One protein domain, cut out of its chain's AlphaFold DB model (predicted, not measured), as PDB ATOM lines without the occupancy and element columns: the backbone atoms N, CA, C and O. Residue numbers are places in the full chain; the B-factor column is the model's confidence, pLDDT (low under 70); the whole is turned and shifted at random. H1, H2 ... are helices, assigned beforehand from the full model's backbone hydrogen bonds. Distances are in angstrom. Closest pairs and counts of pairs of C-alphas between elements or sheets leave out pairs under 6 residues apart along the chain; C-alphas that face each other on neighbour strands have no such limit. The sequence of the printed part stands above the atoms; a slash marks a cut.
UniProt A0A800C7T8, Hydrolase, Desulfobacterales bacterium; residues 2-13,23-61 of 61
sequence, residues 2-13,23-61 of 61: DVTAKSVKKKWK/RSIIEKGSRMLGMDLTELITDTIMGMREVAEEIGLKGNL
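What this domain is: This is residues 2 to 13 and 23 to 61 of the 61 residues of the protein "Hydrolase" of Desulfobacterales bacterium (UniProt A0A800C7T8). The long helix H3 runs along much of the longest axis, with H1 packed on it at a steep tilt and H2 making a corner where H3 begins. Beyond the other end of H3, residues 51 to 61 form a tail with no named element, which ends the chain. The 51 printed residues include three named helices, H1, H2 and H3 in that order, and no named strand; the class is all helix. The whole is loose, with a radius of gyration of the C-alphas of 12.4 A, and elongated, spanning 37 by 20 by 15 A.

Where its parts are: H1 is residues 5 to 12, 10.1 A from first to last C-alpha, and C-alpha 5 is at (153.146, 117.551, 141.131). H2 is residues 23 to 32, 14.1 A long. H3, the longest helix, is residues 37 to 50, 20.4 A from C-alpha 37 at (144.196, 119.889, 142.994) to C-alpha 50 at (155.282, 103.516, 148.184).

How they stand to each other: H1 touches H3, and their closest C-alphas, those of Ala 5 and Thr 42, are 5.3 A apart. The two run opposite ways at a steep tilt of 62 degrees. H1 and H2 are apart. H2 and H3 only just touch, only at the corner by their tight link, with 3 pairs of C-alphas within 8 A. H3 touches H2 with residues 37 to 40 alone; the closest C-alphas of the two are those of Ser 30 and Leu 37, 6.0 A apart. The lines of H2 and H3 are about perpendicular, at 88 degrees. In H1, H2 and H3 every O i to N i+4 pair is within hydrogen-bond range.

The domain as a whole: The two C-alphas farthest apart, those of Met 32 and Leu 61, are 38.7 A apart. Residues 14 to 22 are not printed, and C-alphas 13 and 23 are 10.0 A apart across this cut, which lies in the link from H1 to H2. The mean pLDDT of the printed part is 92.7; residues 60 to 61 are under 70.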
ATOM      1  N   ASP A   2     160.307 109.485 138.639       81.56
ATOM      2  CA  ASP A   2     160.737 110.903 138.626       81.56
ATOM      3  C   ASP A   2     159.607 111.871 138.204       81.56
ATOM      4  O   ASP A   2     159.721 112.696 137.297       81.56
ATOM      5  N   VAL A   3     158.432 111.712 138.824       90.88
ATOM      6  CA  VAL A   3     157.244 112.542 138.561       90.88
ATOM      7  C   VAL A   3     157.038 113.515 139.719       90.88
ATOM      8  O   VAL A   3     157.120 113.122 140.885       90.88
ATOM      9  N   THR A   4     156.755 114.784 139.403       93.38
ATOM     10  CA  THR A   4     156.491 115.851 140.380       93.38
ATOM     11  C   THR A   4     155.106 116.453 140.163       93.38
ATOM     12  O   THR A   4     154.632 116.559 139.031       93.38
ATOM     13  N   ALA A   5     154.465 116.927 141.235       95.00
ATOM     14  CA  ALA A   5     153.146 117.551 141.131       95.00
ATOM     15  C   ALA A   5     153.144 118.763 140.184       95.00
ATOM     16  O   ALA A   5     152.202 118.968 139.420       95.00
ATOM     17  N   LYS A   6     154.245 119.527 140.147       94.56
ATOM     18  CA  LYS A   6     154.420 120.661 139.230       94.56
ATOM     19  C   LYS A   6     154.384 120.234 137.758       94.56
ATOM     20  O   LYS A   6     153.750 120.919 136.952       94.56
ATOM     21  N   SER A   7     155.052 119.136 137.387       94.69
ATOM     22  CA  SER A   7     155.075 118.672 135.992       94.69
ATOM     23  C   SER A   7     153.710 118.133 135.555       94.69
ATOM     24  O   SER A   7     153.260 118.449 134.450       94.69
ATOM     25  N   VAL A   8     153.004 117.428 136.446       94.69
ATOM     26  CA  VAL A   8     151.630 116.958 136.212       94.69
ATOM     27  C   VAL A   8     150.664 118.134 136.102       94.69
ATOM     28  O   VAL A   8     149.949 118.235 135.111       94.69
ATOM     29  N   LYS A   9     150.699 119.092 137.036       93.81
ATOM     30  CA  LYS A   9     149.853 120.298 137.004       93.81
ATOM     31  C   LYS A   9     150.082 121.136 135.743       93.81
ATOM     32  O   LYS A   9     149.134 121.697 135.195       93.81
ATOM     33  N   LYS A  10     151.320 121.197 135.234       94.56
ATOM     34  CA  LYS A  10     151.623 121.840 133.943       94.56
ATOM     35  C   LYS A  10     150.920 121.121 132.788       94.56
ATOM     36  O   LYS A  10     150.277 121.783 131.975       94.56
ATOM     37  N   LYS A  11     151.016 119.789 132.732       94.38
ATOM     38  CA  LYS A  11     150.353 118.973 131.703       94.38
ATOM     39  C   LYS A  11     148.834 118.910 131.869       94.38
ATOM     40  O   LYS A  11     148.142 118.746 130.875       94.38
ATOM     41  N   TRP A  12     148.301 119.122 133.071       93.81
ATOM     42  CA  TRP A  12     146.861 119.106 133.350       93.81
ATOM     43  C   TRP A  12     146.064 120.044 132.438       93.81
ATOM     44  O   TRP A  12     144.947 119.733 132.041       93.81
ATOM     45  N   LYS A  13     146.653 121.179 132.039       87.94
ATOM     46  CA  LYS A  13     146.025 122.135 131.113       87.94
ATOM     47  C   LYS A  13     145.957 121.624 129.670       87.94
ATOM     48  O   LYS A  13     145.051 122.013 128.939       87.94
ATOM     49  N   ARG A  23     138.043 115.543 133.879       94.00
ATOM     50  CA  ARG A  23     138.658 116.507 134.805       94.00
ATOM     51  C   ARG A  23     137.658 117.098 135.783       94.00
ATOM     52  O   ARG A  23     138.028 117.376 136.919       94.00
ATOM     53  N   SER A  24     136.412 117.293 135.355       94.62
ATOM     54  CA  SER A  24     135.379 117.907 136.189       94.62
ATOM     55  C   SER A  24     135.052 117.029 137.397       94.62
ATOM     56  O   SER A  24     134.850 117.549 138.495       94.62
ATOM     57  N   ILE A  25     135.095 115.702 137.218       96.75
ATOM     58  CA  ILE A  25     134.925 114.721 138.294       96.75
ATOM     59  C   ILE A  25     136.086 114.817 139.285       96.75
ATOM     60  O   ILE A  25     135.852 114.893 140.489       96.75
ATOM     61  N   ILE A  26     137.324 114.878 138.791       95.38
ATOM     62  CA  ILE A  26     138.529 114.934 139.632       95.38
ATOM     63  C   ILE A  26     138.571 116.236 140.443       95.38
ATOM     64  O   ILE A  26     138.787 116.212 141.653       95.38
ATOM     65  N   GLU A  27     138.277 117.371 139.811       94.88
ATOM     66  CA  GLU A  27     138.212 118.672 140.486       94.88
ATOM     67  C   GLU A  27     137.045 118.762 141.479       94.88
ATOM     68  O   GLU A  27     137.155 119.405 142.522       94.88
ATOM     69  N   LYS A  28     135.904 118.128 141.179       97.44
ATOM     70  CA  LYS A  28     134.796 118.026 142.135       97.44
ATOM     71  C   LYS A  28     135.201 117.181 143.341       97.44
ATOM     72  O   LYS A  28     134.927 117.596 144.463       97.44
ATOM     73  N   GLY A  29     135.862 116.048 143.113       96.75
ATOM     74  CA  GLY A  29     136.376 115.176 144.166       96.75
ATOM     75  C   GLY A  29     137.345 115.904 145.094       96.75
ATOM     76  O   GLY A  29     137.155 115.864 146.306       96.75
ATOM     77  N   SER A  30     138.309 116.654 144.543       96.50
ATOM     78  CA  SER A  30     139.251 117.429 145.366       96.50
ATOM     79  C   SER A  30     138.519 118.440 146.257       96.50
ATOM     80  O   SER A  30     138.758 118.492 147.460       96.50
ATOM     81  N   ARG A  31     137.534 119.169 145.706       96.94
ATOM     82  CA  ARG A  31     136.708 120.114 146.479       96.94
ATOM     83  C   ARG A  31     135.881 119.433 147.568       96.94
ATOM     84  O   ARG A  31     135.756 119.991 148.651       96.94
ATOM     85  N   MET A  32     135.319 118.254 147.297       97.75
ATOM     86  CA  MET A  32     134.562 117.482 148.294       97.75
ATOM     87  C   MET A  32     135.439 117.044 149.469       97.75
ATOM     88  O   MET A  32     134.952 116.976 150.593       97.75
ATOM     89  N   LEU A  33     136.719 116.780 149.210       96.69
ATOM     90  CA  LEU A  33     137.715 116.445 150.227       96.69
ATOM     91  C   LEU A  33     138.312 117.680 150.922       96.69
ATOM     92  O   LEU A  33     139.124 117.527 151.827       96.69
ATOM     93  N   GLY A  34     137.934 118.896 150.510       97.06
ATOM     94  CA  GLY A  34     138.525 120.132 151.024       97.06
ATOM     95  C   GLY A  34     139.983 120.343 150.602       97.06
ATOM     96  O   GLY A  34     140.682 121.117 151.245       97.06
ATOM     97  N   MET A  35     140.431 119.669 149.540       96.19
ATOM     98  CA  MET A  35     141.811 119.694 149.050       96.19
ATOM     99  C   MET A  35     141.936 120.496 147.756       96.19
ATOM    100  O   MET A  35     141.053 120.475 146.880       96.19
ATOM    101  N   ASP A  36     143.078 121.154 147.582       95.69
ATOM    102  CA  ASP A  36     143.451 121.713 146.290       95.69
ATOM    103  C   ASP A  36     143.890 120.599 145.315       95.69
ATOM    104  O   ASP A  36     144.288 119.494 145.688       95.69
ATOM    105  N   LEU A  37     143.807 120.871 144.011       94.56
ATOM    106  CA  LEU A  37     144.196 119.889 142.994       94.56
ATOM    107  C   LEU A  37     145.691 119.524 143.087       94.56
ATOM    108  O   LEU A  37     146.082 118.420 142.721       94.56
ATOM    109  N   THR A  38     146.540 120.449 143.543       95.38
ATOM    110  CA  THR A  38     147.985 120.221 143.700       95.38
ATOM    111  C   THR A  38     148.277 119.244 144.829       95.38
ATOM    112  O   THR A  38     149.100 118.351 144.630       95.38
ATOM    113  N   GLU A  39     147.611 119.393 145.972       96.50
ATOM    114  CA  GLU A  39     147.632 118.464 147.103       96.50
ATOM    115  C   GLU A  39     147.188 117.076 146.653       96.50
ATOM    116  O   GLU A  39     147.972 116.136 146.755       96.50
ATOM    117  N   LEU A  40     146.024 116.965 145.998       96.56
ATOM    118  CA  LEU A  40     145.526 115.682 145.490       96.56
ATOM    119  C   LEU A  40     146.545 114.990 144.566       96.56
ATOM    120  O   LEU A  40     146.802 113.791 144.689       96.56
ATOM    121  N   ILE A  41     147.147 115.740 143.636       96.06
ATOM    122  CA  ILE A  41     148.195 115.220 142.748       96.06
ATOM    123  C   ILE A  41     149.420 114.772 143.556       96.06
ATOM    124  O   ILE A  41     150.018 113.747 143.235       96.06
ATOM    125  N   THR A  42     149.817 115.543 144.568       96.56
ATOM    126  CA  THR A  42     150.994 115.256 145.398       96.56
ATOM    127  C   THR A  42     150.801 113.961 146.176       96.56
ATOM    128  O   THR A  42     151.637 113.067 146.044       96.56
ATOM    129  N   ASP A  43     149.681 113.821 146.880       96.25
ATOM    130  CA  ASP A  43     149.356 112.635 147.676       96.25
ATOM    131  C   ASP A  43     149.242 111.391 146.799       96.25
ATOM    132  O   ASP A  43     149.803 110.344 147.118       96.25
ATOM    133  N   THR A  44     148.618 111.524 145.622       95.62
ATOM    134  CA  THR A  44     148.537 110.422 144.652       95.62
ATOM    135  C   THR A  44     149.932 109.973 144.206       95.62
ATOM    136  O   THR A  44     150.204 108.776 144.128       95.62
ATOM    137  N   ILE A  45     150.851 110.911 143.931       95.19
ATOM    138  CA  ILE A  45     152.239 110.573 143.573       95.19
ATOM    139  C   ILE A  45     152.958 109.903 144.749       95.19
ATOM    140  O   ILE A  45     153.709 108.960 144.509       95.19
ATOM    141  N   MET A  46     152.761 110.367 145.988       95.25
ATOM    142  CA  MET A  46     153.387 109.752 147.166       95.25
ATOM    143  C   MET A  46     152.893 108.320 147.371       95.25
ATOM    144  O   MET A  46     153.722 107.415 147.428       95.25
ATOM    145  N   GLY A  47     151.579 108.089 147.332       95.12
ATOM    146  CA  GLY A  47     151.012 106.741 147.440       95.12
ATOM    147  C   GLY A  47     151.511 105.804 146.335       95.12
ATOM    148  O   GLY A  47     151.947 104.691 146.611       95.12
ATOM    149  N   MET A  48     151.563 106.269 145.080       95.06
ATOM    150  CA  MET A  48     152.125 105.471 143.977       95.06
ATOM    151  C   MET A  48     153.619 105.163 144.146       95.06
ATOM    152  O   MET A  48     154.091 104.174 143.593       95.06
ATOM    153  N   ARG A  49     154.387 106.004 144.852       93.56
ATOM    154  CA  ARG A  49     155.817 105.757 145.108       93.56
ATOM    155  C   ARG A  49     156.030 104.634 146.115       93.56
ATOM    156  O   ARG A  49     156.956 103.855 145.915       93.56
ATOM    157  N   GLU A  50     155.191 104.551 147.145       95.00
ATOM    158  CA  GLU A  50     155.282 103.516 148.184       95.00
ATOM    159  C   GLU A  50     155.132 102.111 147.597       95.00
ATOM    160  O   GLU A  50     155.910 101.221 147.927       95.00
ATOM    161  N   VAL A  51     154.206 101.943 146.652       95.00
ATOM    162  CA  VAL A  51     153.925 100.654 145.994       95.00
ATOM    163  C   VAL A  51     154.480 100.574 144.571       95.00
ATOM    164  O   VAL A  51     154.056  99.734 143.780       95.00
ATOM    165  N   ALA A  52     155.426 101.449 144.202       93.81
ATOM    166  CA  ALA A  52     155.856 101.625 142.812       93.81
ATOM    167  C   ALA A  52     156.348 100.333 142.148       93.81
ATOM    168  O   ALA A  52     156.203 100.178 140.941       93.81
ATOM    169  N   GLU A  53     156.952  99.419 142.901       93.56
ATOM    170  CA  GLU A  53     157.382  98.115 142.387       93.56
ATOM    171  C   GLU A  53     156.199  97.244 141.968       93.56
ATOM    172  O   GLU A  53     156.164  96.743 140.847       93.56
ATOM    173  N   GLU A  54     155.205  97.140 142.845       95.25
ATOM    174  CA  GLU A  54     154.030  96.283 142.690       95.25
ATOM    175  C   GLU A  54     153.155  96.721 141.515       95.25
ATOM    176  O   GLU A  54     152.597  95.890 140.801       95.25
ATOM    177  N   ILE A  55     153.079  98.033 141.274       93.62
ATOM    178  CA  ILE A  55     152.306  98.610 140.168       93.62
ATOM    179  C   ILE A  55     153.146  98.865 138.905       93.62
ATOM    180  O   ILE A  55     152.684  99.538 137.984       93.62
ATOM    181  N   GLY A  56     154.385  98.356 138.843       90.94
ATOM    182  CA  GLY A  56     155.242  98.431 137.650       90.94
ATOM    183  C   GLY A  56     155.799  99.827 137.329       90.94
ATOM    184  O   GLY A  56     156.193 100.099 136.198       90.94
ATOM    185  N   LEU A  57     155.841 100.729 138.311       90.12
ATOM    186  CA  LEU A  57     156.281 102.124 138.190       90.12
ATOM    187  C   LEU A  57     157.683 102.417 138.761       90.12
ATOM    188  O   LEU A  57     158.175 103.548 138.635       90.12
ATOM    189  N   LYS A  58     158.348 101.439 139.393       85.62
ATOM    190  CA  LYS A  58     159.714 101.596 139.941       85.62
ATOM    191  C   LYS A  58     160.727 101.975 138.851       85.62
ATOM    192  O   LYS A  58     161.639 102.755 139.127       85.62
ATOM    193  N   GLY A  59     160.464 101.564 137.606       76.81
ATOM    194  CA  GLY A  59     161.359 101.716 136.458       76.81
ATOM    195  C   GLY A  59     162.477 100.671 136.483       76.81
ATOM    196  O   GLY A  59     162.725 100.056 137.517       76.81
ATOM    197  N   ASN A  60     163.153 100.485 135.350       63.81
ATOM    198  CA  ASN A  60     164.426  99.768 135.307       63.81
ATOM    199  C   ASN A  60     165.538 100.818 135.446       63.81
ATOM    200  O   ASN A  60     165.502 101.816 134.721       63.81
ATOM    201  N   LEU A  61     166.451 100.630 136.404       56.25
ATOM    202  CA  LEU A  61     167.700 101.398 136.481       56.25
ATOM    203  C   LEU A  61     168.594 101.083 135.278       56.25
ATOM    204  O   LEU A  61     168.632  99.894 134.885       56.25
TER     205      LEU A  61